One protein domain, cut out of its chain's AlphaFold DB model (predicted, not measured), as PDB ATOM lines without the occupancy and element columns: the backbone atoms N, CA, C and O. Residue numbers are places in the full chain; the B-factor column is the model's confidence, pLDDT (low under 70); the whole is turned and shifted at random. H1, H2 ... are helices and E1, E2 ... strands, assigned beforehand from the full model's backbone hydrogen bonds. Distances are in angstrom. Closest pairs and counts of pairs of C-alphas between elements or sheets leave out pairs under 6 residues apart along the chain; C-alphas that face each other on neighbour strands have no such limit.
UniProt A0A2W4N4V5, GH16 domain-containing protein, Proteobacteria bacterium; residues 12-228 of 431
ATOM      1  N   ALA A  12      16.819  25.603  19.565       95.38
ATOM      2  CA  ALA A  12      16.150  24.317  19.408       95.38
ATOM      3  C   ALA A  12      16.670  23.605  18.153       95.38
ATOM      4  O   ALA A  12      16.786  24.213  17.089       95.38
ATOM      5  N   SER A  13      16.987  22.319  18.271       97.19
ATOM      6  CA  SER A  13      17.462  21.462  17.174       97.19
ATOM      7  C   SER A  13      16.325  20.616  16.591       97.19
ATOM      8  O   SER A  13      15.199  20.643  17.088       97.19
ATOM      9  N   GLY A  14      16.605  19.829  15.553       97.56
ATOM     10  CA  GLY A  14      15.688  18.817  15.021       97.56
ATOM     11  C   GLY A  14      16.366  17.449  14.941       97.56
ATOM     12  O   GLY A  14      17.573  17.382  14.721       97.56
ATOM     13  N   GLU A  15      15.610  16.373  15.155       98.69
ATOM     14  CA  GLU A  15      16.006  14.997  14.813       98.69
ATOM     15  C   GLU A  15      14.793  14.259  14.238       98.69
ATOM     16  O   GLU A  15      13.699  14.335  14.803       98.69
ATOM     17  N   PHE A  16      14.994  13.550  13.131       98.75
ATOM     18  CA  PHE A  16      14.009  12.730  12.432       98.75
ATOM     19  C   PHE A  16      14.547  11.308  12.280       98.75
ATOM     20  O   PHE A  16      15.716  11.131  11.938       98.75
ATOM     21  N   TYR A  17      13.718  10.295  12.535       98.81
ATOM     22  CA  TYR A  17      14.167   8.902  12.497       98.81
ATOM     23  C   TYR A  17      13.072   7.902  12.124       98.81
ATOM     24  O   TYR A  17      11.888   8.122  12.390       98.81
ATOM     25  N   SER A  18      13.464   6.773  11.530       98.75
ATOM     26  CA  SER A  18      12.551   5.666  11.252       98.75
ATOM     27  C   SER A  18      12.265   4.882  12.536       98.75
ATOM     28  O   SER A  18      13.180   4.421  13.216       98.75
ATOM     29  N   GLY A  19      10.990   4.660  12.867       98.00
ATOM     30  CA  GLY A  19      10.609   3.774  13.974       98.00
ATOM     31  C   GLY A  19      10.930   2.298  13.695       98.00
ATOM     32  O   GLY A  19      11.059   1.495  14.617       98.00
ATOM     33  N   THR A  20      11.089   1.936  12.419       98.12
ATOM     34  CA  THR A  20      11.558   0.620  11.968       98.12
ATOM     35  C   THR A  20      13.088   0.571  11.909       98.12
ATOM     36  O   THR A  20      13.729   1.521  11.463       98.12
ATOM     37  N   GLN A  21      13.654  -0.565  12.326       98.44
ATOM     38  CA  GLN A  21      15.042  -0.953  12.059       98.44
ATOM     39  C   GLN A  21      15.097  -1.870  10.833       98.44
ATOM     40  O   GLN A  21      14.278  -2.783  10.710       98.44
ATOM     41  N   TYR A  22      16.078  -1.654   9.961       98.62
ATOM     42  CA  TYR A  22      16.309  -2.426   8.738       98.62
ATOM     43  C   TYR A  22      17.646  -3.172   8.830       98.62
ATOM     44  O   TYR A  22      18.582  -2.671   9.446       98.62
ATOM     45  N   GLY A  23      17.722  -4.383   8.270       98.44
ATOM     46  CA  GLY A  23      18.933  -5.215   8.286       98.44
ATOM     47  C   GLY A  23      19.961  -4.807   7.224       98.44
ATOM     48  O   GLY A  23      19.941  -3.681   6.734       98.44
ATOM     49  N   TYR A  24      20.831  -5.745   6.835       98.81
ATOM     50  CA  TYR A  24      21.777  -5.549   5.730       98.81
ATOM     51  C   TYR A  24      21.078  -5.019   4.473       98.81
ATOM     52  O   TYR A  24      20.033  -5.530   4.054       98.81
ATOM     53  N   GLY A  25      21.685  -4.024   3.840       98.81
ATOM     54  CA  GLY A  25      21.089  -3.301   2.732       98.81
ATOM     55  C   GLY A  25      21.898  -2.084   2.317       98.81
ATOM     56  O   GLY A  25      22.916  -1.743   2.919       98.81
ATOM     57  N   ARG A  26      21.410  -1.433   1.266       98.94
ATOM     58  CA  ARG A  26      21.848  -0.128   0.802       98.94
ATOM     59  C   ARG A  26      20.845   0.914   1.299       98.94
ATOM     60  O   ARG A  26      19.643   0.773   1.060       98.94
ATOM     61  N   PHE A  27      21.344   1.892   2.044       98.94
ATOM     62  CA  PHE A  27      20.582   2.937   2.729       98.94
ATOM     63  C   PHE A  27      20.984   4.273   2.117       98.94
ATOM     64  O   PHE A  27      22.154   4.640   2.189       98.94
ATOM     65  N   GLU A  28      20.045   4.983   1.503       98.88
ATOM     66  CA  GLU A  28      20.346   6.152   0.673       98.88
ATOM     67  C   GLU A  28      19.467   7.340   1.048       98.88
ATOM     68  O   GLU A  28      18.294   7.173   1.397       98.88
ATOM     69  N   ALA A  29      20.024   8.540   0.932       98.81
ATOM     70  CA  ALA A  29      19.301   9.791   1.089       98.81
ATOM     71  C   ALA A  29      19.905  10.870   0.180       98.81
ATOM     72  O   ALA A  29      21.129  10.998   0.107       98.81
ATOM     73  N   ARG A  30      19.062  11.671  -0.485       98.38
ATOM     74  CA  ARG A  30      19.514  12.861  -1.226       98.38
ATOM     75  C   ARG A  30      19.404  14.090  -0.332       98.38
ATOM     76  O   ARG A  30      18.299  14.508   0.006       98.38
ATOM     77  N   ILE A  31      20.547  14.635   0.081       97.81
ATOM     78  CA  ILE A  31      20.655  15.614   1.172       97.81
ATOM     79  C   ILE A  31      21.403  16.864   0.714       97.81
ATOM     80  O   ILE A  31      22.400  16.772  -0.001       97.81
ATOM     81  N   ARG A  32      20.952  18.019   1.206       95.94
ATOM     82  CA  ARG A  32      21.737  19.250   1.333       95.94
ATOM     83  C   ARG A  32      21.897  19.566   2.821       95.94
ATOM     84  O   ARG A  32      20.896  19.752   3.519       95.94
ATOM     85  N   PHE A  33      23.130  19.585   3.328       97.06
ATOM     86  CA  PHE A  33      23.403  19.745   4.761       97.06
ATOM     87  C   PHE A  33      23.327  21.208   5.236       97.06
ATOM     88  O   PHE A  33      23.497  22.154   4.468       97.06
ATOM     89  N   ALA A  34      23.094  21.401   6.538       95.94
ATOM     90  CA  ALA A  34      22.981  22.715   7.163       95.94
ATOM     91  C   ALA A  34      24.350  23.414   7.302       95.94
ATOM     92  O   ALA A  34      25.208  23.017   8.100       95.94
ATOM     93  N   GLY A  35      24.545  24.491   6.540       94.31
ATOM     94  CA  GLY A  35      25.756  25.317   6.574       94.31
ATOM     95  C   GLY A  35      26.012  26.050   7.897       94.31
ATOM     96  O   GLY A  35      25.151  26.130   8.770       94.31
ATOM     97  N   GLY A  36      27.224  26.597   8.028       94.19
ATOM     98  CA  GLY A  36      27.660  27.415   9.169       94.19
ATOM     99  C   GLY A  36      28.670  26.733  10.102       94.19
ATOM    100  O   GLY A  36      28.677  25.508  10.246       94.19
ATOM    101  N   ASP A  37      29.524  27.546  10.740       96.06
ATOM    102  CA  ASP A  37      30.477  27.085  11.763       96.06
ATOM    103  C   ASP A  37      29.737  26.644  13.033       96.06
ATOM    104  O   ASP A  37      28.756  27.261  13.455       96.06
ATOM    105  N   GLY A  38      30.193  25.557  13.651       96.25
ATOM    106  CA  GLY A  38      29.548  24.991  14.832       96.25
ATOM    107  C   GLY A  38      28.212  24.295  14.578       96.25
ATOM    108  O   GLY A  38      27.624  23.807  15.539       96.25
ATOM    109  N   VAL A  39      27.729  24.220  13.337       97.75
ATOM    110  CA  VAL A  39      26.524  23.459  12.975       97.75
ATOM    111  C   VAL A  39      26.940  22.054  12.558       97.75
ATOM    112  O   VAL A  39      27.656  21.895  11.567       97.75
ATOM    113  N   VAL A  40      26.474  21.046  13.295       98.44
ATOM    114  CA  VAL A  40      26.519  19.644  12.867       98.44
ATOM    115  C   VAL A  40      25.209  19.319  12.158       98.44
ATOM    116  O   VAL A  40      24.135  19.713  12.617       98.44
ATOM    117  N   SER A  41      25.310  18.615  11.035       98.56
ATOM    118  CA  SER A  41      24.184  18.207  10.195       98.56
ATOM    119  C   SER A  41      24.436  16.774   9.736       98.56
ATOM    120  O   SER A  41      25.510  16.514   9.197       98.56
ATOM    121  N   SER A  42      23.509  15.849   9.982       98.69
ATOM    122  CA  SER A  42      23.796  14.413   9.883       98.69
ATOM    123  C   SER A  42      22.802  13.601   9.055       98.69
ATOM    124  O   SER A  42      21.607  13.903   8.948       98.69
ATOM    125  N   PHE A  43      23.326  12.509   8.514       98.88
ATOM    126  CA  PHE A  43      22.606  11.283   8.198       98.88
ATOM    127  C   PHE A  43      23.369  10.159   8.887       98.88
ATOM    128  O   PHE A  43      24.590  10.098   8.784       98.88
ATOM    129  N   PHE A  44      22.672   9.317   9.641       98.94
ATOM    130  CA  PHE A  44      23.290   8.230  10.388       98.94
ATOM    131  C   PHE A  44      22.379   7.007  10.468       98.94
ATOM    132  O   PHE A  44      21.149   7.111  10.416       98.94
ATOM    133  N   LEU A  45      22.990   5.828  10.566       98.94
ATOM    134  CA  LEU A  45      22.298   4.569  10.822       98.94
ATOM    135  C   LEU A  45      22.504   4.183  12.281       98.94
ATOM    136  O   LEU A  45      23.634   3.964  12.696       98.94
ATOM    137  N   TRP A  46      21.419   4.080  13.048       98.50
ATOM    138  CA  TRP A  46      21.463   3.872  14.499       98.50
ATOM    139  C   TRP A  46      20.840   2.537  14.904       98.50
ATOM    140  O   TRP A  46      19.659   2.296  14.635       98.50
ATOM    141  N   LYS A  47      21.573   1.675  15.617       98.56
ATOM    142  CA  LYS A  47      20.956   0.523  16.291       98.56
ATOM    143  C   LYS A  47      20.259   0.976  17.573       98.56
ATOM    144  O   LYS A  47      20.909   1.469  18.497       98.56
ATOM    145  N   ASP A  48      18.950   0.755  17.642       97.19
ATOM    146  CA  ASP A  48      18.084   1.187  18.745       97.19
ATOM    147  C   ASP A  48      18.563   0.629  20.102       97.19
ATOM    148  O   ASP A  48      18.895  -0.555  20.216       97.19
ATOM    149  N   GLY A  49      18.627   1.480  21.131       96.19
ATOM    150  CA  GLY A  49      19.137   1.111  22.453       96.19
ATOM    151  C   GLY A  49      20.666   1.105  22.604       96.19
ATOM    152  O   GLY A  49      21.151   0.691  23.662       96.19
ATOM    153  N   SER A  50      21.443   1.546  21.603       97.62
ATOM    154  CA  SER A  50      22.907   1.704  21.732       97.62
ATOM    155  C   SER A  50      23.297   2.687  22.843       97.62
ATOM    156  O   SER A  50      24.287   2.465  23.534       97.62
ATOM    157  N   GLU A  51      22.471   3.706  23.098       94.12
ATOM    158  CA  GLU A  51      22.642   4.680  24.183       94.12
ATOM    159  C   GLU A  51      22.459   4.094  25.595       94.12
ATOM    160  O   GLU A  51      22.799   4.736  26.594       94.12
ATOM    161  N   VAL A  52      21.921   2.875  25.709       96.06
ATOM    162  CA  VAL A  52      21.690   2.222  26.998       96.06
ATOM    163  C   VAL A  52      23.009   1.682  27.555       96.06
ATOM    164  O   VAL A  52      23.657   0.817  26.972       96.06
ATOM    165  N   SER A  53      23.389   2.166  28.739       94.81
ATOM    166  CA  SER A  53      24.623   1.758  29.422       94.81
ATOM    167  C   SER A  53      24.726   0.236  29.584       94.81
ATOM    168  O   SER A  53      23.874  -0.393  30.217       94.81
ATOM    169  N   GLY A  54      25.794  -0.343  29.028       95.69
ATOM    170  CA  GLY A  54      26.040  -1.786  29.007       95.69
ATOM    171  C   GLY A  54      25.604  -2.497  27.719       95.69
ATOM    172  O   GLY A  54      25.961  -3.663  27.553       95.69
ATOM    173  N   THR A  55      24.911  -1.823  26.799       97.06
ATOM    174  CA  THR A  55      24.673  -2.309  25.430       97.06
ATOM    175  C   THR A  55      25.951  -2.189  24.586       97.06
ATOM    176  O   THR A  55      26.773  -1.301  24.798       97.06
ATOM    177  N   PHE A  56      26.141  -3.094  23.621       98.12
ATOM    178  CA  PHE A  56      27.159  -2.935  22.577       98.12
ATOM    179  C   PHE A  56      26.661  -1.921  21.546       98.12
ATOM    180  O   PHE A  56      25.587  -2.121  20.987       98.12
ATOM    181  N   TRP A  57      27.414  -0.860  21.279       98.62
ATOM    182  CA  TRP A  57      27.026   0.197  20.341       98.62
ATOM    183  C   TRP A  57      27.145  -0.266  18.883       98.62
ATOM    184  O   TRP A  57      28.071  -1.008  18.560       98.62
ATOM    185  N   ASN A  58      26.248   0.183  18.000       98.69
ATOM    186  CA  ASN A  58      26.444   0.125  16.546       98.69
ATOM    187  C   ASN A  58      25.779   1.336  15.885       98.69
ATOM    188  O   ASN A  58      24.556   1.473  15.938       98.69
ATOM    189  N   GLU A  59      26.591   2.180  15.258       98.75
ATOM    190  CA  GLU A  59      26.163   3.397  14.571       98.75
ATOM    191  C   GLU A  59      27.117   3.714  13.404       98.75
ATOM    192  O   GLU A  59      28.322   3.466  13.511       98.75
ATOM    193  N   LEU A  60      26.586   4.200  12.280       98.88
ATOM    194  CA  LEU A  60      27.354   4.581  11.087       98.88
ATOM    195  C   LEU A  60      26.970   5.991  10.645       98.88
ATOM    196  O   LEU A  60      25.791   6.253  10.437       98.88
ATOM    197  N   ASP A  61      27.951   6.848  10.379       98.88
ATOM    198  CA  ASP A  61      27.735   8.297  10.299       98.88
ATOM    199  C   ASP A  61      28.174   8.898   8.956       98.88
ATOM    200  O   ASP A  61      29.214   8.508   8.411       98.88
ATOM    201  N   PHE A  62      27.402   9.878   8.485       98.62
ATOM    202  CA  PHE A  62      27.812  11.005   7.648       98.62
ATOM    203  C   PHE A  62      27.454  12.289   8.412       98.62
ATOM    204  O   PHE A  62      26.277  12.614   8.573       98.62
ATOM    205  N   GLU A  63      28.453  13.040   8.869       98.12
ATOM    206  CA  GLU A  63      28.261  14.298   9.597       98.12
ATOM    207  C   GLU A  63      28.965  15.442   8.865       98.12
ATOM    208  O   GLU A  63      30.193  15.493   8.809       98.12
ATOM    209  N   LYS A  64      28.204  16.408   8.339       96.25
ATOM    210  CA  LYS A  64      28.777  17.688   7.910       96.25
ATOM    211  C   LYS A  64      29.190  18.490   9.144       96.25
ATOM    212  O   LYS A  64      28.396  18.694  10.067       96.25
ATOM    213  N   VAL A  65      30.428  18.978   9.135       94.81
ATOM    214  CA  VAL A  65      31.099  19.635  10.264       94.81
ATOM    215  C   VAL A  65      31.810  20.910   9.789       94.81
ATOM    216  O   VAL A  65      32.229  21.026   8.639       94.81
ATOM    217  N   GLY A  66      31.948  21.893  10.685       92.06
ATOM    218  CA  GLY A  66      32.778  23.080  10.473       92.06
ATOM    219  C   GLY A  66      32.227  24.124   9.496       92.06
ATOM    220  O   GLY A  66      31.197  23.953   8.841       92.06
ATOM    221  N   ALA A  67      32.957  25.240   9.422       91.75
ATOM    222  CA  ALA A  67      32.666  26.372   8.541       91.75
ATOM    223  C   ALA A  67      32.883  26.062   7.048       91.75
ATOM    224  O   ALA A  67      32.279  26.708   6.200       91.75
ATOM    225  N   ASP A  68      33.755  25.100   6.738       90.94
ATOM    226  CA  ASP A  68      34.124  24.676   5.383       90.94
ATOM    227  C   ASP A  68      33.257  23.526   4.842       90.94
ATOM    228  O   ASP A  68      33.531  23.023   3.759       90.94
ATOM    229  N   CYS A  69      32.212  23.118   5.577       91.75
ATOM    230  CA  CYS A  69      31.224  22.124   5.140       91.75
ATOM    231  C   CYS A  69      31.797  20.759   4.710       91.75
ATOM    232  O   CYS A  69      31.189  20.052   3.910       91.75
ATOM    233  N   HIS A  70      32.935  20.357   5.281       92.62
ATOM    234  CA  HIS A  70      33.480  19.015   5.091       92.62
ATOM    235  C   HIS A  70      32.584  17.954   5.743       92.62
ATOM    236  O   HIS A  70      31.890  18.232   6.727       92.62
ATOM    237  N   VAL A  71      32.647  16.725   5.232       95.31
ATOM    238  CA  VAL A  71      31.885  15.585   5.753       95.31
ATOM    239  C   VAL A  71      32.832  14.646   6.495       95.31
ATOM    240  O   VAL A  71      33.819  14.163   5.942       95.31
ATOM    241  N   GLU A  72      32.549  14.374   7.764       96.25
ATOM    242  CA  GLU A  72      33.152  13.255   8.481       96.25
ATOM    243  C   GLU A  72      32.301  11.993   8.293       96.25
ATOM    244  O   GLU A  72      31.073  12.031   8.293       96.25
ATOM    245  N   THR A  73      32.974  10.858   8.122       98.19
ATOM    246  CA  THR A  73      32.361   9.526   8.180       98.19
ATOM    247  C   THR A  73      32.851   8.827   9.426       98.19
ATOM    248  O   THR A  73      34.034   8.921   9.752       98.19
ATOM    249  N   ASN A  74      32.001   8.072  10.105       98.50
ATOM    250  CA  ASN A  74      32.391   7.381  11.327       98.50
ATOM    251  C   ASN A  74      31.609   6.068  11.484       98.50
ATOM    252  O   ASN A  74      30.597   5.841  10.824       98.50
ATOM    253  N   ALA A  75      32.167   5.157  12.276       98.44
ATOM    254  CA  ALA A  75      31.614   3.841  12.549       98.44
ATOM    255  C   ALA A  75      31.798   3.563  14.040       98.44
ATOM    256  O   ALA A  75      32.861   3.102  14.469       98.44
ATOM    257  N   ILE A  76      30.796   3.897  14.848       98.50
ATOM    258  CA  ILE A  76      30.865   3.743  16.298       98.50
ATOM    259  C   ILE A  76      30.430   2.327  16.666       98.50
ATOM    260  O   ILE A  76      29.314   1.897  16.370       98.50
ATOM    261  N   PHE A  77      31.318   1.588  17.330       98.38
ATOM    262  CA  PHE A  77      31.013   0.246  17.823       98.38
ATOM    263  C   PHE A  77      31.789  -0.112  19.089       98.38
ATOM    264  O   PHE A  77      32.836   0.469  19.378       98.38
ATOM    265  N   GLY A  78      31.280  -1.088  19.845       97.88
ATOM    266  CA  GLY A  78      31.928  -1.615  21.050       97.88
ATOM    267  C   GLY A  78      31.164  -1.364  22.351       97.88
ATOM    268  O   GLY A  78      30.076  -0.794  22.370       97.88
ATOM    269  N   ASN A  79      31.751  -1.817  23.461       96.31
ATOM    270  CA  ASN A  79      31.272  -1.579  24.823       96.31
ATOM    271  C   ASN A  79      32.484  -1.467  25.779       96.31
ATOM    272  O   ASN A  79      33.025  -2.502  26.180       96.31
ATOM    273  N   PRO A  80      32.961  -0.252  26.117       95.38
ATOM    274  CA  PRO A  80      32.460   1.051  25.664       95.38
ATOM    275  C   PRO A  80      32.642   1.277  24.148       95.38
ATOM    276  O   PRO A  80      33.511   0.642  23.545       95.38
ATOM    277  N   PRO A  81      31.850   2.172  23.529       96.69
ATOM    278  CA  PRO A  81      31.996   2.529  22.119       96.69
ATOM    279  C   PRO A  81      33.360   3.163  21.806       96.69
ATOM    280  O   PRO A  81      33.835   4.032  22.539       96.69
ATOM    281  N   GLY A  82      33.961   2.758  20.686       96.00
ATOM    282  CA  GLY A  82      35.101   3.424  20.054       96.00
ATOM    283  C   GLY A  82      34.655   4.315  18.892       96.00
ATOM    284  O   GLY A  82      33.756   3.943  18.141       96.00
ATOM    285  N   ASN A  83      35.290   5.481  18.743       93.44
ATOM    286  CA  ASN A  83      35.116   6.375  17.595       93.44
ATOM    287  C   ASN A  83      36.184   6.068  16.532       93.44
ATOM    288  O   ASN A  83      37.356   5.883  16.867       93.44
ATOM    289  N   HIS A  84      35.772   6.046  15.266       97.19
ATOM    290  CA  HIS A  84      36.609   5.736  14.110       97.19
ATOM    291  C   HIS A  84      36.374   6.760  12.984       97.19
ATOM    292  O   HIS A  84      36.203   6.380  11.820       97.19
ATOM    293  N   SER A  85      36.318   8.055  13.326       96.25
ATOM    294  CA  SER A  85      36.080   9.122  12.347       96.25
ATOM    295  C   SER A  85      37.177   9.202  11.276       96.25
ATOM    296  O   SER A  85      38.369   9.038  11.547       96.25
ATOM    297  N   GLN A  86      36.749   9.465  10.043       96.12
ATOM    298  CA  GLN A  86      37.569   9.842   8.900       96.12
ATOM    299  C   GLN A  86      36.904  11.039   8.215       96.12
ATOM    300  O   GLN A  86      35.793  10.923   7.690       96.12
ATOM    301  N   ARG A  87      37.597  12.180   8.218       93.75
ATOM    302  CA  ARG A  87      37.195  13.399   7.514       93.75
ATOM    303  C   ARG A  87      37.498  13.301   6.025       93.75
ATOM    304  O   ARG A  87      38.641  13.050   5.645       93.75
ATOM    305  N   HIS A  88      36.504  13.633   5.212       89.19
ATOM    306  CA  HIS A  88      36.616  13.778   3.769       89.19
ATOM    307  C   HIS A  88      36.423  15.244   3.388       89.19
ATOM    308  O   HIS A  88      35.450  15.893   3.773       89.19
ATOM    309  N   THR A  89      37.368  15.785   2.625       72.44
ATOM    310  CA  THR A  89      37.107  16.965   1.796       72.44
ATOM    311  C   THR A  89      36.502  16.463   0.495       72.44
ATOM    312  O   THR A  89      37.249  16.062  -0.402       72.44
ATOM    313  N   ASP A  90      35.171  16.424   0.438       63.47
ATOM    314  CA  ASP A  90      34.433  16.107  -0.785       63.47
ATOM    315  C   ASP A  90      34.867  17.042  -1.934       63.47
ATOM    316  O   ASP A  90      35.233  18.199  -1.696       63.47
ATOM    317  N   PRO A  91      34.833  16.576  -3.197       51.84
ATOM    318  CA  PRO A  91      35.012  17.440  -4.362       51.84
ATOM    319  C   PRO A  91      33.780  18.322  -4.634       51.84
ATOM    320  O   PRO A  91      33.819  19.139  -5.555       51.84
ATOM    321  N   SER A  92      32.699  18.137  -3.871       55.09
ATOM    322  CA  SER A  92      31.435  18.860  -3.957       55.09
ATOM    323  C   SER A  92      31.106  19.632  -2.676       55.09
ATOM    324  O   SER A  92      31.640  19.401  -1.592       55.09
ATOM    325  N   ASP A  93      30.217  20.602  -2.829       78.94
ATOM    326  CA  ASP A  93      29.833  21.598  -1.847       78.94
ATOM    327  C   ASP A  93      28.614  21.132  -1.036       78.94
ATOM    328  O   ASP A  93      27.492  21.579  -1.242       78.94
ATOM    329  N   ALA A  94      28.843  20.250  -0.055       90.81
ATOM    330  CA  ALA A  94      27.816  19.549   0.737       90.81
ATOM    331  C   ALA A  94      26.737  20.424   1.437       90.81
ATOM    332  O   ALA A  94      25.716  19.905   1.897       90.81
ATOM    333  N   CYS A  95      26.949  21.742   1.532       92.25
ATOM    334  CA  CYS A  95      25.993  22.732   2.048       92.25
ATOM    335  C   CYS A  95      25.293  23.569   0.959       92.25
ATOM    336  O   CYS A  95      24.306  24.254   1.254       92.25
ATOM    337  N   ASP A  96      25.795  23.538  -0.276       87.38
ATOM    338  CA  ASP A  96      25.329  24.329  -1.417       87.38
ATOM    339  C   ASP A  96      24.632  23.478  -2.494       87.38
ATOM    340  O   ASP A  96      23.625  23.923  -3.055       87.38
ATOM    341  N   GLY A  97      25.081  22.238  -2.701       90.12
ATOM    342  CA  GLY A  97      24.460  21.227  -3.560       90.12
ATOM    343  C   GLY A  97      23.546  20.227  -2.831       90.12
ATOM    344  O   GLY A  97      23.434  20.221  -1.606       90.12
ATOM    345  N   TYR A  98      22.885  19.366  -3.614       94.31
ATOM    346  CA  TYR A  98      22.206  18.149  -3.143       94.31
ATOM    347  C   TYR A  98      22.993  16.924  -3.610       94.31
ATOM    348  O   TYR A  98      23.097  16.715  -4.820       94.31
ATOM    349  N   HIS A  99      23.432  16.080  -2.677       95.88
ATOM    350  CA  HIS A  99      24.206  14.868  -2.965       95.88
ATOM    351  C   HIS A  99      23.499  13.613  -2.458       95.88
ATOM    352  O   HIS A  99      22.756  13.655  -1.476       95.88
ATOM    353  N   VAL A 100      23.717  12.487  -3.136       98.06
ATOM    354  CA  VAL A 100      23.217  11.173  -2.720       98.06
ATOM    355  C   VAL A 100      24.239  10.529  -1.793       98.06
ATOM    356  O   VAL A 100      25.231   9.955  -2.245       98.06
ATOM    357  N   TYR A 101      23.976  10.608  -0.493       98.44
ATOM    358  CA  TYR A 101      24.746   9.917   0.536       98.44
ATOM    359  C   TYR A 101      24.208   8.496   0.691       98.44
ATOM    360  O   TYR A 101      22.997   8.292   0.821       98.44
ATOM    361  N   ALA A 102      25.100   7.508   0.658       98.88
ATOM    362  CA  ALA A 102      24.728   6.100   0.683       98.88
ATOM    363  C   ALA A 102      25.629   5.272   1.600       98.88
ATOM    364  O   ALA A 102      26.855   5.376   1.546       98.88
ATOM    365  N   TYR A 103      25.011   4.377   2.369       98.94
ATOM    366  CA  TYR A 103      25.689   3.248   2.997       98.94
ATOM    367  C   TYR A 103      25.382   1.976   2.218       98.94
ATOM    368  O   TYR A 103      24.217   1.711   1.931       98.94
ATOM    369  N   GLU A 104      26.380   1.134   1.973       98.88
ATOM    370  CA  GLU A 104      26.171  -0.286   1.677       98.88
ATOM    371  C   GLU A 104      26.640  -1.112   2.874       98.88
ATOM    372  O   GLU A 104      27.839  -1.250   3.116       98.88
ATOM    373  N   TRP A 105      25.692  -1.653   3.641       98.81
ATOM    374  CA  TRP A 105      25.964  -2.498   4.799       98.81
ATOM    375  C   TRP A 105      25.671  -3.964   4.476       98.81
ATOM    376  O   TRP A 105      24.538  -4.354   4.192       98.81
ATOM    377  N   THR A 106      26.712  -4.789   4.552       98.75
ATOM    378  CA  THR A 106      26.688  -6.237   4.304       98.75
ATOM    379  C   THR A 106      27.369  -6.979   5.467       98.75
ATOM    380  O   THR A 106      27.992  -6.329   6.311       98.75
ATOM    381  N   PRO A 107      27.300  -8.323   5.543       98.19
ATOM    382  CA  PRO A 107      28.024  -9.086   6.566       98.19
ATOM    383  C   PRO A 107      29.553  -8.916   6.502       98.19
ATOM    384  O   PRO A 107      30.219  -8.956   7.533       98.19
ATOM    385  N   ASP A 108      30.105  -8.723   5.299       98.25
ATOM    386  CA  ASP A 108      31.553  -8.738   5.041       98.25
ATOM    387  C   ASP A 108      32.177  -7.331   4.934       98.25
ATOM    388  O   ASP A 108      33.384  -7.159   5.139       98.25
ATOM    389  N   ALA A 109      31.365  -6.322   4.603       98.69
ATOM    390  CA  ALA A 109      31.804  -4.952   4.349       98.69
ATOM    391  C   ALA A 109      30.753  -3.892   4.711       98.69
ATOM    392  O   ALA A 109      29.546  -4.110   4.569       98.69
ATOM    393  N   ILE A 110      31.244  -2.709   5.083       98.88
ATOM    394  CA  ILE A 110      30.477  -1.465   5.200       98.88
ATOM    395  C   ILE A 110      31.115  -0.439   4.260       98.88
ATOM    396  O   ILE A 110      32.335  -0.270   4.283       98.88
ATOM    397  N   VAL A 111      30.323   0.224   3.421       98.88
ATOM    398  CA  VAL A 111      30.803   1.182   2.410       98.88
ATOM    399  C   VAL A 111      30.051   2.497   2.546       98.88
ATOM    400  O   VAL A 111      28.833   2.473   2.686       98.88
ATOM    401  N   TRP A 112      30.759   3.619   2.455       98.75
ATOM    402  CA  TRP A 112      30.198   4.965   2.347       98.75
ATOM    403  C   TRP A 112      30.415   5.451   0.918       98.75
ATOM    404  O   TRP A 112      31.542   5.400   0.411       98.75
ATOM    405  N   LEU A 113      29.353   5.941   0.285       98.06
ATOM    406  CA  LEU A 113      29.402   6.526  -1.047       98.06
ATOM    407  C   LEU A 113      28.741   7.909  -1.068       98.06
ATOM    408  O   LEU A 113      27.742   8.128  -0.382       98.06
ATOM    409  N   VAL A 114      29.272   8.797  -1.905       97.00
ATOM    410  CA  VAL A 114      28.695  10.110  -2.237       97.00
ATOM    411  C   VAL A 114      28.518  10.159  -3.752       97.00
ATOM    412  O   VAL A 114      29.446   9.835  -4.491       97.00
ATOM    413  N   ASP A 115      27.305  10.452  -4.223       96.00
ATOM    414  CA  ASP A 115      26.920  10.435  -5.647       96.00
ATOM    415  C   ASP A 115      27.311   9.133  -6.385       96.00
ATOM    416  O   ASP A 115      27.621   9.110  -7.576       96.00
ATOM    417  N   GLY A 116      27.295   8.012  -5.653       96.06
ATOM    418  CA  GLY A 116      27.672   6.684  -6.153       96.06
ATOM    419  C   GLY A 116      29.179   6.393  -6.181       96.06
ATOM    420  O   GLY A 116      29.559   5.273  -6.519       96.06
ATOM    421  N   VAL A 117      30.035   7.342  -5.794       95.75
ATOM    422  CA  VAL A 117      31.486   7.151  -5.649       95.75
ATOM    423  C   VAL A 117      31.806   6.666  -4.237       95.75
ATOM    424  O   VAL A 117      31.456   7.321  -3.261       95.75
ATOM    425  N   GLU A 118      32.492   5.528  -4.113       97.19
ATOM    426  CA  GLU A 118      33.002   5.018  -2.832       97.19
ATOM    427  C   GLU A 118      34.083   5.948  -2.258       97.19
ATOM    428  O   GLU A 118      35.145   6.110  -2.861       97.19
ATOM    429  N   ILE A 119      33.826   6.518  -1.074       96.12
ATOM    430  CA  ILE A 119      34.784   7.366  -0.339       96.12
ATOM    431  C   ILE A 119      35.448   6.630   0.834       96.12
ATOM    432  O   ILE A 119      36.560   6.968   1.236       96.12
ATOM    433  N   ARG A 120      34.793   5.598   1.385       97.81
ATOM    434  CA  ARG A 120      35.317   4.774   2.484       97.81
ATOM    435  C   ARG A 120      34.758   3.358   2.419       97.81
ATOM    436  O   ARG A 120      33.574   3.167   2.155       97.81
ATOM    437  N   ARG A 121      35.593   2.375   2.764       98.56
ATOM    438  CA  ARG A 121      35.198   0.976   2.948       98.56
ATOM    439  C   ARG A 121      35.864   0.375   4.178       98.56
ATOM    440  O   ARG A 121      37.080   0.421   4.328       98.56
ATOM    441  N   GLU A 122      35.049  -0.237   5.022       98.44
ATOM    442  CA  GLU A 122      35.431  -0.970   6.225       98.44
ATOM    443  C   GLU A 122      35.142  -2.463   6.020       98.44
ATOM    444  O   GLU A 122      34.113  -2.834   5.456       98.44
ATOM    445  N   THR A 123      36.042  -3.338   6.471       98.62
ATOM    446  CA  THR A 123      35.915  -4.806   6.344       98.62
ATOM    447  C   THR A 123      36.513  -5.502   7.570       98.62
ATOM    448  O   THR A 123      37.068  -4.852   8.459       98.62
ATOM    449  N   GLY A 124      36.410  -6.831   7.649       98.06
ATOM    450  CA  GLY A 124      37.060  -7.606   8.708       98.06
ATOM    451  C   GLY A 124      36.486  -7.279  10.088       98.06
ATOM    452  O   GLY A 124      35.299  -7.482  10.315       98.06
ATOM    453  N   ALA A 125      37.316  -6.782  11.012       97.31
ATOM    454  CA  ALA A 125      36.909  -6.526  12.397       97.31
ATOM    455  C   ALA A 125      35.744  -5.523  12.518       97.31
ATOM    456  O   ALA A 125      34.832  -5.759  13.307       97.31
ATOM    457  N   THR A 126      35.739  -4.453  11.713       97.94
ATOM    458  CA  THR A 126      34.643  -3.472  11.698       97.94
ATOM    459  C   THR A 126      33.346  -4.117  11.205       97.94
ATOM    460  O   THR A 126      32.326  -4.041  11.882       97.94
ATOM    461  N   ALA A 127      33.381  -4.821  10.068       98.25
ATOM    462  CA  ALA A 127      32.196  -5.481   9.516       98.25
ATOM    463  C   ALA A 127      31.646  -6.569  10.458       98.25
ATOM    464  O   ALA A 127      30.450  -6.578  10.743       98.25
ATOM    465  N   ALA A 128      32.520  -7.404  11.034       98.44
ATOM    466  CA  ALA A 128      32.149  -8.417  12.022       98.44
ATOM    467  C   ALA A 128      31.484  -7.804  13.267       98.44
ATOM    468  O   ALA A 128      30.449  -8.294  13.714       98.44
ATOM    469  N   ALA A 129      32.004  -6.684  13.784       98.25
ATOM    470  CA  ALA A 129      31.421  -6.000  14.940       98.25
ATOM    471  C   ALA A 129      29.980  -5.510  14.698       98.25
ATOM    472  O   ALA A 129      29.190  -5.466  15.644       98.25
ATOM    473  N   PHE A 130      29.611  -5.178  13.455       98.50
ATOM    474  CA  PHE A 130      28.221  -4.899  13.078       98.50
ATOM    475  C   PHE A 130      27.434  -6.183  12.810       98.50
ATOM    476  O   PHE A 130      26.331  -6.326  13.331       98.50
ATOM    477  N   ALA A 131      28.003  -7.145  12.084       98.12
ATOM    478  CA  ALA A 131      27.336  -8.398  11.741       98.12
ATOM    479  C   ALA A 131      26.944  -9.255  12.962       98.12
ATOM    480  O   ALA A 131      25.919  -9.935  12.945       98.12
ATOM    481  N   GLU A 132      27.738  -9.206  14.035       97.94
ATOM    482  CA  GLU A 132      27.486  -9.925  15.290       97.94
ATOM    483  C   GLU A 132      26.498  -9.205  16.226       97.94
ATOM    484  O   GLU A 132      25.818  -9.863  17.014       97.94
ATOM    485  N   ASN A 133      26.411  -7.867  16.170       98.19
ATOM    486  CA  ASN A 133      25.757  -7.064  17.217       98.19
ATOM    487  C   ASN A 133      24.602  -6.171  16.729       98.19
ATOM    488  O   ASN A 133      23.835  -5.688  17.569       98.19
ATOM    489  N   ALA A 134      24.444  -5.953  15.419       98.00
ATOM    490  CA  ALA A 134      23.366  -5.163  14.825       98.00
ATOM    491  C   ALA A 134      22.368  -6.053  14.059       98.00
ATOM    492  O   ALA A 134      22.610  -6.399  12.905       98.00
ATOM    493  N   PRO A 135      21.208  -6.408  14.654       96.81
ATOM    494  CA  PRO A 135      20.138  -7.110  13.938       96.81
ATOM    495  C   PRO A 135      19.401  -6.195  12.942       96.81
ATOM    496  O   PRO A 135      18.668  -6.676  12.080       96.81
ATOM    497  N   GLY A 136      19.589  -4.881  13.072       98.38
ATOM    498  CA  GLY A 136      19.146  -3.843  12.154       98.38
ATOM    499  C   GLY A 136      19.506  -2.456  12.689       98.38
ATOM    500  O   GLY A 136      19.973  -2.336  13.821       98.38
ATOM    501  N   MET A 137      19.291  -1.421  11.878       98.75
ATOM    502  CA  MET A 137      19.505  -0.012  12.226       98.75
ATOM    503  C   MET A 137      18.376   0.872  11.670       98.75
ATOM    504  O   MET A 137      17.761   0.552  10.652       98.75
ATOM    505  N   GLN A 138      18.069   1.960  12.370       98.81
ATOM    506  CA  GLN A 138      17.135   3.009  11.953       98.81
ATOM    507  C   GLN A 138      17.853   3.989  11.022       98.81
ATOM    508  O   GLN A 138      19.015   4.304  11.265       98.81
ATOM    509  N   PHE A 139      17.151   4.538  10.029       98.88
ATOM    510  CA  PHE A 139      17.567   5.794   9.401       98.88
ATOM    511  C   PHE A 139      17.389   6.917  10.426       98.88
ATOM    512  O   PHE A 139      16.307   7.027  11.011       98.88
ATOM    513  N   ARG A 140      18.401   7.765  10.618       98.88
ATOM    514  CA  ARG A 140      18.324   8.969  11.450       98.88
ATOM    515  C   ARG A 140      18.974  10.172  10.771       98.88
ATOM    516  O   ARG A 140      19.916  10.032   9.999       98.88
ATOM    517  N   PHE A 141      18.467  11.357  11.090       98.94
ATOM    518  CA  PHE A 141      18.952  12.641  10.590       98.94
ATOM    519  C   PHE A 141      18.780  13.695  11.683       98.94
ATOM    520  O   PHE A 141      17.684  13.810  12.237       98.94
ATOM    521  N   ASN A 142      19.802  14.490  11.998       98.81
ATOM    522  CA  ASN A 142      19.670  15.590  12.955       98.81
ATOM    523  C   ASN A 142      20.510  16.826  12.593       98.81
ATOM    524  O   ASN A 142      21.507  16.743  11.882       98.81
ATOM    525  N   VAL A 143      20.079  17.991  13.087       98.56
ATOM    526  CA  VAL A 143      20.790  19.274  12.938       98.56
ATOM    527  C   VAL A 143      20.901  19.927  14.305       98.56
ATOM    528  O   VAL A 143      19.881  20.171  14.954       98.56
ATOM    529  N   TRP A 144      22.124  20.186  14.767       98.31
ATOM    530  CA  TRP A 144      22.376  20.617  16.143       98.31
ATOM    531  C   TRP A 144      23.673  21.436  16.304       98.31
ATOM    532  O   TRP A 144      24.584  21.342  15.481       98.31
ATOM    533  N   PRO A 145      23.781  22.266  17.361       97.62
ATOM    534  CA  PRO A 145      24.950  23.098  17.607       97.62
ATOM    535  C   PRO A 145      26.023  22.321  18.375       97.62
ATOM    536  O   PRO A 145      25.806  21.869  19.503       97.62
ATOM    537  N   GLY A 146      27.196  22.194  17.769       96.44
ATOM    538  CA  GLY A 146      28.372  21.559  18.347       96.44
ATOM    539  C   GLY A 146      29.179  22.463  19.286       96.44
ATOM    540  O   GLY A 146      28.669  23.344  19.992       96.44
ATOM    541  N   ASP A 147      30.483  22.205  19.328       94.50
ATOM    542  CA  ASP A 147      31.493  23.078  19.922       94.50
ATOM    543  C   ASP A 147      32.892  22.839  19.336       94.50
ATOM    544  O   ASP A 147      33.084  22.040  18.423       94.50
ATOM    545  N   ALA A 148      33.896  23.525  19.884       93.69
ATOM    546  CA  ALA A 148      35.288  23.416  19.460       93.69
ATOM    547  C   ALA A 148      35.921  22.015  19.646       93.69
ATOM    548  O   ALA A 148      37.067  21.827  19.246       93.69
ATOM    549  N   SER A 149      35.224  21.037  20.247       93.94
ATOM    550  CA  SER A 149      35.640  19.624  20.225       93.94
ATOM    551  C   SER A 149      35.041  18.829  19.063       93.94
ATOM    552  O   SER A 149      35.608  17.806  18.695       93.94
ATOM    553  N   PHE A 150      33.894  19.259  18.526       94.38
ATOM    554  CA  PHE A 150      33.219  18.671  17.368       94.38
ATOM    555  C   PHE A 150      32.088  19.597  16.887       94.38
ATOM    556  O   PHE A 150      31.226  19.973  17.686       94.38
ATOM    557  N   GLY A 151      32.085  19.962  15.603       91.31
ATOM    558  CA  GLY A 151      31.146  20.921  15.005       91.31
ATOM    559  C   GLY A 151      31.768  22.286  14.690       91.31
ATOM    560  O   GLY A 151      31.571  22.783  13.584       91.31
ATOM    561  N   GLY A 152      32.532  22.881  15.620       93.44
ATOM    562  CA  GLY A 152      33.181  24.194  15.448       93.44
ATOM    563  C   GLY A 152      32.636  25.310  16.359       93.44
ATOM    564  O   GLY A 152      32.120  25.040  17.448       93.44
ATOM    565  N   ASN A 153      32.773  26.580  15.963       94.81
ATOM    566  CA  ASN A 153      32.480  27.740  16.825       94.81
ATOM    567  C   ASN A 153      31.064  28.287  16.600       94.81
ATOM    568  O   ASN A 153      30.863  29.313  15.957       94.81
ATOM    569  N   PHE A 154      30.068  27.605  17.164       95.94
ATOM    570  CA  PHE A 154      28.663  27.971  16.982       95.94
ATOM    571  C   PHE A 154      28.332  29.381  17.511       95.94
ATOM    572  O   PHE A 154      28.488  29.649  18.708       95.94
ATOM    573  N   SER A 155      27.784  30.240  16.642       94.75
ATOM    574  CA  SER A 155      27.076  31.466  17.036       94.75
ATOM    575  C   SER A 155      25.590  31.364  16.673       94.75
ATOM    576  O   SER A 155      25.286  30.944  15.560       94.75
ATOM    577  N   PRO A 156      24.651  31.790  17.543       93.00
ATOM    578  CA  PRO A 156      23.233  31.861  17.194       93.00
ATOM    579  C   PRO A 156      22.902  32.948  16.150       93.00
ATOM    580  O   PRO A 156      21.783  32.968  15.650       93.00
ATOM    581  N   ASP A 157      23.847  33.825  15.790       93.88
ATOM    582  CA  ASP A 157      23.632  34.889  14.790       93.88
ATOM    583  C   ASP A 157      23.394  34.354  13.362       93.88
ATOM    584  O   ASP A 157      22.940  35.095  12.494       93.88
ATOM    585  N   ILE A 158      23.715  33.079  13.108       93.19
ATOM    586  CA  ILE A 158      23.532  32.411  11.805       93.19
ATOM    587  C   ILE A 158      22.129  31.814  11.621       93.19
ATOM    588  O   ILE A 158      21.853  31.231  10.578       93.19
ATOM    589  N   LEU A 159      21.274  31.876  12.647       93.75
ATOM    590  CA  LEU A 159      20.010  31.142  12.688       93.75
ATOM    591  C   LEU A 159      18.870  31.886  11.969       93.75
ATOM    592  O   LEU A 159      18.805  33.116  12.038       93.75
ATOM    593  N   PRO A 160      17.911  31.160  11.364       94.00
ATOM    594  CA  PRO A 160      17.794  29.700  11.318       94.00
ATOM    595  C   PRO A 160      18.717  29.052  10.274       94.00
ATOM    596  O   PRO A 160      19.043  29.654   9.255       94.00
ATOM    597  N   VAL A 161      19.091  27.792  10.507       94.56
ATOM    598  CA  VAL A 161      19.769  26.942   9.512       94.56
ATOM    599  C   VAL A 161      19.017  25.626   9.335       94.56
ATOM    600  O   VAL A 161      18.386  25.129  10.272       94.56
ATOM    601  N   HIS A 162      19.084  25.063   8.131       95.44
ATOM    602  CA  HIS A 162      18.241  23.946   7.712       95.44
ATOM    603  C   HIS A 162      19.045  22.892   6.943       95.44
ATOM    604  O   HIS A 162      19.851  23.235   6.080       95.44
ATOM    605  N   GLN A 163      18.783  21.622   7.241       97.06
ATOM    606  CA  GLN A 163      19.099  20.480   6.388       97.06
ATOM    607  C   GLN A 163      17.853  20.123   5.590       97.06
ATOM    608  O   GLN A 163      16.750  20.083   6.144       97.06
ATOM    609  N   TYR A 164      18.048  19.818   4.313       96.56
ATOM    610  CA  TYR A 164      16.986  19.425   3.398       96.56
ATOM    611  C   TYR A 164      17.252  18.005   2.913       96.56
ATOM    612  O   TYR A 164      18.372  17.698   2.501       96.56
ATOM    613  N   VAL A 165      16.238  17.143   2.960       97.81
ATOM    614  CA  VAL A 165      16.287  15.796   2.385       97.81
ATOM    615  C   VAL A 165      15.155  15.675   1.370       97.81
ATOM    616  O   VAL A 165      13.985  15.815   1.718       97.81
ATOM    617  N   ASP A 166      15.539  15.461   0.118       97.19
ATOM    618  CA  ASP A 166      14.673  15.362  -1.065       97.19
ATOM    619  C   ASP A 166      13.994  13.983  -1.125       97.19
ATOM    620  O   ASP A 166      12.784  13.880  -1.264       97.19
ATOM    621  N   TRP A 167      14.745  12.908  -0.874       98.50
ATOM    622  CA  TRP A 167      14.184  11.564  -0.700       98.50
ATOM    623  C   TRP A 167      15.076  10.670   0.156       98.50
ATOM    624  O   TRP A 167      16.277  10.920   0.309       98.50
ATOM    625  N   VAL A 168      14.489   9.589   0.672       98.81
ATOM    626  CA  VAL A 168      15.176   8.496   1.379       98.81
ATOM    627  C   VAL A 168      14.773   7.136   0.798       98.81
ATOM    628  O   VAL A 168      13.627   6.930   0.406       98.81
ATOM    629  N   GLN A 169      15.712   6.194   0.708       98.81
ATOM    630  CA  GLN A 169      15.526   4.924  -0.006       98.81
ATOM    631  C   GLN A 169      16.239   3.760   0.692       98.81
ATOM    632  O   GLN A 169      17.346   3.911   1.212       98.81
ATOM    633  N   TYR A 170      15.621   2.574   0.655       98.88
ATOM    634  CA  TYR A 170      16.198   1.338   1.185       98.88
ATOM    635  C   TYR A 170      16.084   0.170   0.201       98.88
ATOM    636  O   TYR A 170      14.993  -0.216  -0.242       98.88
ATOM    637  N   SER A 171      17.228  -0.464  -0.052       98.94
ATOM    638  CA  SER A 171      17.345  -1.707  -0.812       98.94
ATOM    639  C   SER A 171      17.935  -2.803   0.074       98.94
ATOM    640  O   SER A 171      19.090  -2.708   0.473       98.94
ATOM    641  N   ALA A 172      17.188  -3.865   0.383       98.81
ATOM    642  CA  ALA A 172      17.705  -4.936   1.243       98.81
ATOM    643  C   ALA A 172      18.783  -5.766   0.529       98.81
ATOM    644  O   ALA A 172      18.677  -6.012  -0.675       98.81
ATOM    645  N   TYR A 173      19.785  -6.229   1.275       98.56
ATOM    646  CA  TYR A 173      20.840  -7.108   0.775       98.56
ATOM    647  C   TYR A 173      20.396  -8.572   0.871       98.56
ATOM    648  O   TYR A 173      20.416  -9.186   1.938       98.56
ATOM    649  N   GLU A 174      19.979  -9.135  -0.258       94.56
ATOM    650  CA  GLU A 174      19.417 -10.481  -0.363       94.56
ATOM    651  C   GLU A 174      20.154 -11.255  -1.465       94.56
ATOM    652  O   GLU A 174      20.317 -10.773  -2.582       94.56
ATOM    653  N   GLY A 175      20.650 -12.459  -1.158       92.56
ATOM    654  CA  GLY A 175      21.313 -13.322  -2.149       92.56
ATOM    655  C   GLY A 175      22.599 -12.759  -2.780       92.56
ATOM    656  O   GLY A 175      23.019 -13.257  -3.821       92.56
ATOM    657  N   GLY A 176      23.219 -11.740  -2.172       95.88
ATOM    658  CA  GLY A 176      24.381 -11.035  -2.729       95.88
ATOM    659  C   GLY A 176      24.034  -9.824  -3.603       95.88
ATOM    660  O   GLY A 176      24.904  -9.331  -4.316       95.88
ATOM    661  N   GLN A 177      22.781  -9.356  -3.585       97.25
ATOM    662  CA  GLN A 177      22.304  -8.222  -4.380       97.25
ATOM    663  C   GLN A 177      21.494  -7.245  -3.518       97.25
ATOM    664  O   GLN A 177      20.746  -7.659  -2.634       97.25
ATOM    665  N   PHE A 178      21.598  -5.946  -3.804       98.50
ATOM    666  CA  PHE A 178      20.711  -4.938  -3.222       98.50
ATOM    667  C   PHE A 178      19.412  -4.870  -4.031       98.50
ATOM    668  O   PHE A 178      19.428  -4.550  -5.217       98.50
ATOM    669  N   THR A 179      18.283  -5.179  -3.394       98.50
ATOM    670  CA  THR A 179      16.950  -5.152  -4.012       98.50
ATOM    671  C   THR A 179      16.103  -4.063  -3.368       98.50
ATOM    672  O   THR A 179      15.768  -4.179  -2.186       98.50
ATOM    673  N   LEU A 180      15.732  -3.036  -4.142       98.62
ATOM    674  CA  LEU A 180      14.854  -1.941  -3.715       98.62
ATOM    675  C   LEU A 180      13.583  -2.480  -3.046       98.62
ATOM    676  O   LEU A 180      12.891  -3.331  -3.609       98.62
ATOM    677  N   LYS A 181      13.285  -1.996  -1.834       98.69
ATOM    678  CA  LYS A 181      12.073  -2.365  -1.083       98.69
ATOM    679  C   LYS A 181      11.102  -1.201  -0.951       98.69
ATOM    680  O   LYS A 181       9.899  -1.421  -1.041       98.69
ATOM    681  N   TRP A 182      11.614   0.004  -0.722       98.56
ATOM    682  CA  TRP A 182      10.825   1.231  -0.647       98.56
ATOM    683  C   TRP A 182      11.702   2.466  -0.878       98.56
ATOM    684  O   TRP A 182      12.924   2.431  -0.711       98.56
ATOM    685  N   ARG A 183      11.028   3.555  -1.236       98.38
ATOM    686  CA  ARG A 183      11.527   4.921  -1.359       98.38
ATOM    687  C   ARG A 183      10.442   5.847  -0.801       98.38
ATOM    688  O   ARG A 183       9.264   5.493  -0.860       98.38
ATOM    689  N   GLU A 184      10.849   6.957  -0.210       98.19
ATOM    690  CA  GLU A 184       9.984   8.003   0.327       98.19
ATOM    691  C   GLU A 184      10.495   9.347  -0.200       98.19
ATOM    692  O   GLU A 184      11.657   9.694   0.017       98.19
ATOM    693  N   ASP A 185       9.621  10.054  -0.912       97.44
ATOM    694  CA  ASP A 185       9.897  11.288  -1.658       97.44
ATOM    695  C   ASP A 185       9.231  12.518  -1.007       97.44
ATOM    696  O   ASP A 185       9.188  13.586  -1.599       97.44
ATOM    697  N   PHE A 186       8.638  12.372   0.186       95.81
ATOM    698  CA  PHE A 186       8.037  13.442   1.002       95.81
ATOM    699  C   PHE A 186       6.929  14.303   0.336       95.81
ATOM    700  O   PHE A 186       6.344  15.165   0.997       95.81
ATOM    701  N   ASP A 187       6.520  14.003  -0.902       92.44
ATOM    702  CA  ASP A 187       5.388  14.594  -1.648       92.44
ATOM    703  C   ASP A 187       4.063  14.670  -0.858       92.44
ATOM    704  O   ASP A 187       3.179  15.472  -1.165       92.44
ATOM    705  N   GLY A 188       3.894  13.838   0.176       86.56
ATOM    706  CA  GLY A 188       2.678  13.766   0.990       86.56
ATOM    707  C   GLY A 188       2.346  15.020   1.813       86.56
ATOM    708  O   GLY A 188       1.266  15.072   2.405       86.56
ATOM    709  N   GLY A 189       3.240  16.015   1.892       85.88
ATOM    710  CA  GLY A 189       3.000  17.280   2.609       85.88
ATOM    711  C   GLY A 189       2.893  17.144   4.138       85.88
ATOM    712  O   GLY A 189       2.448  18.066   4.821       85.88
ATOM    713  N   ALA A 190       3.261  15.984   4.681       92.06
ATOM    714  CA  ALA A 190       3.243  15.650   6.100       92.06
ATOM    715  C   ALA A 190       4.293  14.566   6.388       92.06
ATOM    716  O   ALA A 190       4.678  13.821   5.489       92.06
ATOM    717  N   LEU A 191       4.738  14.450   7.645       95.25
ATOM    718  CA  LEU A 191       5.737  13.446   8.027       95.25
ATOM    719  C   LEU A 191       5.207  12.014   7.785       95.25
ATOM    720  O   LEU A 191       4.092  11.702   8.223       95.25
ATOM    721  N   PRO A 192       5.985  11.137   7.124       96.19
ATOM    722  CA  PRO A 192       5.521   9.820   6.699       96.19
ATOM    723  C   PRO A 192       5.256   8.863   7.868       96.19
ATOM    724  O   PRO A 192       5.924   8.875   8.906       96.19
ATOM    725  N   SER A 193       4.254   7.994   7.707       96.25
ATOM    726  CA  SER A 193       3.794   7.118   8.789       96.25
ATOM    727  C   SER A 193       4.861   6.102   9.201       96.25
ATOM    728  O   SER A 193       5.393   5.387   8.356       96.25
ATOM    729  N   GLY A 194       5.119   5.985  10.504       96.25
ATOM    730  CA  GLY A 194       6.161   5.102  11.042       96.25
ATOM    731  C   GLY A 194       7.513   5.789  11.242       96.25
ATOM    732  O   GLY A 194       8.385   5.207  11.885       96.25
ATOM    733  N   TRP A 195       7.669   7.032  10.778       98.44
ATOM    734  CA  TRP A 195       8.771   7.909  11.162       98.44
ATOM    735  C   TRP A 195       8.384   8.789  12.360       98.44
ATOM    736  O   TRP A 195       7.205   8.970  12.674       98.44
ATOM    737  N   LEU A 196       9.393   9.275  13.078       98.44
ATOM    738  CA  LEU A 196       9.286   9.885  14.401       98.44
ATOM    739  C   LEU A 196      10.237  11.088  14.531       98.44
ATOM    740  O   LEU A 196      11.123  11.292  13.702       98.44
ATOM    741  N   THR A 197      10.041  11.894  15.578       98.44
ATOM    742  CA  THR A 197      10.812  13.121  15.844       98.44
ATOM    743  C   THR A 197      11.415  13.121  17.247       98.44
ATOM    744  O   THR A 197      10.791  12.652  18.200       98.44
ATOM    745  N   GLY A 198      12.637  13.640  17.373       96.88
ATOM    746  CA  GLY A 198      13.351  13.733  18.645       96.88
ATOM    747  C   GLY A 198      12.803  14.821  19.571       96.88
ATOM    748  O   GLY A 198      12.383  15.889  19.122       96.88
ATOM    749  N   ASN A 199      12.830  14.555  20.880       96.62
ATOM    750  CA  ASN A 199      12.440  15.504  21.935       96.62
ATOM    751  C   ASN A 199      13.393  15.500  23.153       96.62
ATOM    752  O   ASN A 199      12.990  15.775  24.286       96.62
ATOM    753  N   TRP A 200      14.661  15.159  22.914       95.88
ATOM    754  CA  TRP A 200      15.732  14.986  23.904       95.88
ATOM    755  C   TRP A 200      16.901  15.958  23.663       95.88
ATOM    756  O   TRP A 200      16.937  16.630  22.633       95.88
ATOM    757  N   PRO A 201      17.867  16.076  24.593       96.00
ATOM    758  CA  PRO A 201      19.069  16.873  24.367       96.00
ATOM    759  C   PRO A 201      19.928  16.359  23.205       96.00
ATOM    760  O   PRO A 201      20.132  15.157  23.057       96.00
ATOM    761  N   SER A 202      20.489  17.299  22.448       96.19
ATOM    762  CA  SER A 202      21.536  17.058  21.440       96.19
ATOM    763  C   SER A 202      22.814  16.429  22.029       96.19
ATOM    764  O   SER A 202      23.070  16.608  23.225       96.19
ATOM    765  N   PRO A 203      23.675  15.761  21.227       93.88
ATOM    766  CA  PRO A 203      24.830  14.996  21.725       93.88
ATOM    767  C   PRO A 203      25.815  15.755  22.635       93.88
ATOM    768  O   PRO A 203      26.388  15.172  23.554       93.88
ATOM    769  N   LYS A 204      26.002  17.069  22.436       93.44
ATOM    770  CA  LYS A 204      26.841  17.931  23.306       93.44
ATOM    771  C   LYS A 204      26.042  18.683  24.389       93.44
ATOM    772  O   LYS A 204      26.592  19.554  25.062       93.44
ATOM    773  N   ASN A 205      24.752  18.373  24.550       93.94
ATOM    774  CA  ASN A 205      23.790  19.031  25.445       93.94
ATOM    775  C   ASN A 205      23.772  20.569  25.284       93.94
ATOM    776  O   ASN A 205      23.846  21.322  26.257       93.94
ATOM    777  N   LYS A 206      23.745  21.035  24.026       93.62
ATOM    778  CA  LYS A 206      23.779  22.465  23.649       93.62
ATOM    779  C   LYS A 206      22.427  23.036  23.223       93.62
ATOM    780  O   LYS A 206      22.275  24.249  23.153       93.62
ATOM    781  N   SER A 207      21.492  22.145  22.920       95.31
ATOM    782  CA  SER A 207      20.122  22.387  22.464       95.31
ATOM    783  C   SER A 207      19.268  21.165  22.808       95.31
ATOM    784  O   SER A 207      19.821  20.078  23.026       95.31
ATOM    785  N   THR A 208      17.947  21.319  22.794       94.75
ATOM    786  CA  THR A 208      17.006  20.187  22.816       94.75
ATOM    787  C   THR A 208      16.414  20.027  21.420       94.75
ATOM    788  O   THR A 208      16.035  21.029  20.811       94.75
ATOM    789  N   HIS A 209      16.330  18.796  20.913       96.69
ATOM    790  CA  HIS A 209      15.598  18.518  19.681       96.69
ATOM    791  C   HIS A 209      14.116  18.821  19.918       96.69
ATOM    792  O   HIS A 209      13.570  18.477  20.968       96.69
ATOM    793  N   HIS A 210      13.465  19.485  18.970       96.19
ATOM    794  CA  HIS A 210      12.074  19.890  19.091       96.19
ATOM    795  C   HIS A 210      11.271  19.425  17.865       96.19
ATOM    796  O   HIS A 210      11.638  19.777  16.743       96.19
ATOM    797  N   PRO A 211      10.145  18.699  18.032       95.50
ATOM    798  CA  PRO A 211       9.366  18.169  16.908       95.50
ATOM    799  C   PRO A 211       8.947  19.206  15.858       95.50
ATOM    800  O   PRO A 211       8.936  18.902  14.674       95.50
ATOM    801  N   GLY A 212       8.661  20.448  16.270       94.00
ATOM    802  CA  GLY A 212       8.314  21.542  15.349       94.00
ATOM    803  C   GLY A 212       9.451  22.002  14.422       94.00
ATOM    804  O   GLY A 212       9.186  22.701  13.450       94.00
ATOM    805  N   ASN A 213      10.696  21.592  14.680       96.62
ATOM    806  CA  ASN A 213      11.836  21.833  13.791       96.62
ATOM    807  C   ASN A 213      12.036  20.717  12.753       96.62
ATOM    808  O   ASN A 213      13.019  20.752  12.016       96.62
ATOM    809  N   VAL A 214      11.110  19.758  12.660       97.06
ATOM    810  CA  VAL A 214      11.083  18.713  11.631       97.06
ATOM    811  C   VAL A 214       9.776  18.831  10.849       97.06
ATOM    812  O   VAL A 214       8.696  18.611  11.392       97.06
ATOM    813  N   ASN A 215       9.869  19.213   9.578       94.81
ATOM    814  CA  ASN A 215       8.725  19.575   8.741       94.81
ATOM    815  C   ASN A 215       8.806  18.887   7.373       94.81
ATOM    816  O   ASN A 215       9.873  18.427   6.979       94.81
ATOM    817  N   VAL A 216       7.691  18.857   6.642       93.94
ATOM    818  CA  VAL A 216       7.656  18.499   5.215       93.94
ATOM    819  C   VAL A 216       7.119  19.695   4.438       93.94
ATOM    820  O   VAL A 216       6.072  20.233   4.800       93.94
ATOM    821  N   ILE A 217       7.868  20.149   3.433       91.19
ATOM    822  CA  ILE A 217       7.650  21.408   2.708       91.19
ATOM    823  C   ILE A 217       8.059  21.192   1.255       91.19
ATOM    824  O   ILE A 217       9.173  20.744   1.010       91.19
ATOM    825  N   ASP A 218       7.168  21.502   0.312       90.00
ATOM    826  CA  ASP A 218       7.434  21.482  -1.135       90.00
ATOM    827  C   ASP A 218       8.211  20.230  -1.612       90.00
ATOM    828  O   ASP A 218       9.232  20.332  -2.289       90.00
ATOM    829  N   GLY A 219       7.752  19.040  -1.199       92.00
ATOM    830  CA  GLY A 219       8.358  17.745  -1.556       92.00
ATOM    831  C   GLY A 219       9.615  17.357  -0.765       92.00
ATOM    832  O   GLY A 219      10.254  16.377  -1.099       92.00
ATOM    833  N   HIS A 220       9.993  18.097   0.280       94.94
ATOM    834  CA  HIS A 220      11.227  17.849   1.033       94.94
ATOM    835  C   HIS A 220      10.978  17.722   2.537       94.94
ATOM    836  O   HIS A 220      10.186  18.464   3.123       94.94
ATOM    837  N   LEU A 221      11.742  16.854   3.198       96.88
ATOM    838  CA  LEU A 221      11.929  16.884   4.647       96.88
ATOM    839  C   LEU A 221      12.887  18.029   5.016       96.88
ATOM    840  O   LEU A 221      14.016  18.087   4.528       96.88
ATOM    841  N   VAL A 222      12.465  18.901   5.930       96.69
ATOM    842  CA  VAL A 222      13.243  20.055   6.406       96.69
ATOM    843  C   VAL A 222      13.504  19.929   7.905       96.69
ATOM    844  O   VAL A 222      12.573  19.990   8.716       96.69
ATOM    845  N   ILE A 223      14.775  19.775   8.280       97.62
ATOM    846  CA  ILE A 223      15.236  19.659   9.672       97.62
ATOM    847  C   ILE A 223      15.979  20.938  10.049       97.62
ATOM    848  O   ILE A 223      16.901  21.352   9.353       97.62
ATOM    849  N   SER A 224      15.575  21.577  11.144       96.62
ATOM    850  CA  SER A 224      15.966  22.955  11.459       96.62
ATOM    851  C   SER A 224      16.713  23.082  12.785       96.62
ATOM    852  O   SER A 224      16.395  22.415  13.770       96.62
ATOM    853  N   LEU A 225      17.658  24.019  12.826       96.38
ATOM    854  CA  LEU A 225      18.219  24.579  14.048       96.38
ATOM    855  C   LEU A 225      17.814  26.060  14.105       96.38
ATOM    856  O   LEU A 225      18.092  26.829  13.185       96.38
ATOM    857  N   THR A 226      17.104  26.441  15.165       95.62
ATOM    858  CA  THR A 226      16.433  27.746  15.325       95.62
ATOM    859  C   THR A 226      16.759  28.356  16.686       95.62
ATOM    860  O   THR A 226      17.282  27.666  17.560       95.62
ATOM    861  N   ALA A 227      16.393  29.620  16.924       92.06
ATOM    862  CA  ALA A 227      16.223  30.092  18.300       92.06
ATOM    863  C   ALA A 227      15.096  29.297  19.005       92.06
ATOM    864  O   ALA A 227      14.188  28.783  18.345       92.06
ATOM    865  N   ASP A 228      15.175  29.168  20.331       84.94
ATOM    866  CA  ASP A 228      14.278  28.338  21.164       84.94
ATOM    867  C   ASP A 228      12.813  28.818  21.126       84.94
ATOM    868  O   ASP A 228      11.882  28.020  21.194       84.94
TER     869      ASP A 228
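What this domain is: This is residues 12 to 228 of the 431 residues of the protein "GH16 domain-containing protein" of Proteobacteria bacterium (UniProt A0A2W4N4V5). Two twisted sheets lie face to face as a sandwich: the branched sheet E2 E7 E8 E9 E11 E12 E14 E15 covers the sheet E6 E5 E4 E3 E10 E1 E13, with their strands at 21 degrees. The one named helix, H1, bridges E4 and E5 of one sheet and E8 of the other. The printed part has 217 residues and is mostly strand, with strands E1 to E9, then H1, then strands E10 to E15; the neighbour strands are antiparallel in both sheets. It is compact, with a radius of gyration of the C-alphas of 16.2 A and spans of 49 by 38 by 36 A.

How they stand to each other: Start in the branched sheet at E11, residues 161 to 174. E2, residues 25 to 32, lies on one side of it; E12, residues 177 to 184, and E15, residues 220 to 227, lie on the other side. E11 bends by 52 degrees at residue 166, and its pairing is staggered: look for N 163 and O 223 of E15 at 2.8 A, N 26 of E2 and O 171 at 2.8 A, and N 184 of E12 and O 168 at 2.8 A. E14, residues 214 to 217, forms a hairpin with E15, with N 222 and O 215 at 2.8 A. E7, residues 99 to 105, is the other neighbour of E2, with N 27 and O 103 at 2.9 A. It begins a meander, each strand the antiparallel neighbour of the one before, with E8, residues 109 to 114, and E9, residues 117 to 123; see N 102 and O 113, 2.9 A, and N 110 and O 122, 2.9 A. Now read the other sheet in order: E6, residues 86 to 88; E5, 70 to 78; E4, 57 to 65; E3, 39 to 46; E10, 138 to 145; E1, 12 to 18; E13, 195 to 197. E3 E4 E5 E6 is a second meander; N 45 of E3 and O 60 of E4 are 2.8 A apart. The closest C-alphas of E1 and E15 are those of Ser 13 and Leu 225, 4.5 A apart. H1, residues 125 to 133, is on both sheets: its height over the sheet E6 E5 E4 E3 E10 E1 E13 is 8.9 A, where it lies over E5 and E4, and its height over the branched sheet is 5.8 A, where it lies over none of the strands; 4 of its 5 O i to N i+4 pairs are within hydrogen-bond range.

Where its parts are: Find C-alpha 12 at (16.150, 24.317, 19.408), where E1 begins its 20.7 A. E11 runs 38.7 A from C-alpha 161 at (19.769, 26.942, 9.512); E5 measures 26.1 A. E15 ends at C-alpha 227, (16.223, 30.092, 18.300).

The domain as a whole: The C-alphas farthest apart, those of Asp 157 and Gly 175, are 51.2 A apart. The printed part has no cut; the links E10 to E11 and E13 to E14 are long. Residues 90 to 92 have pLDDT under 70.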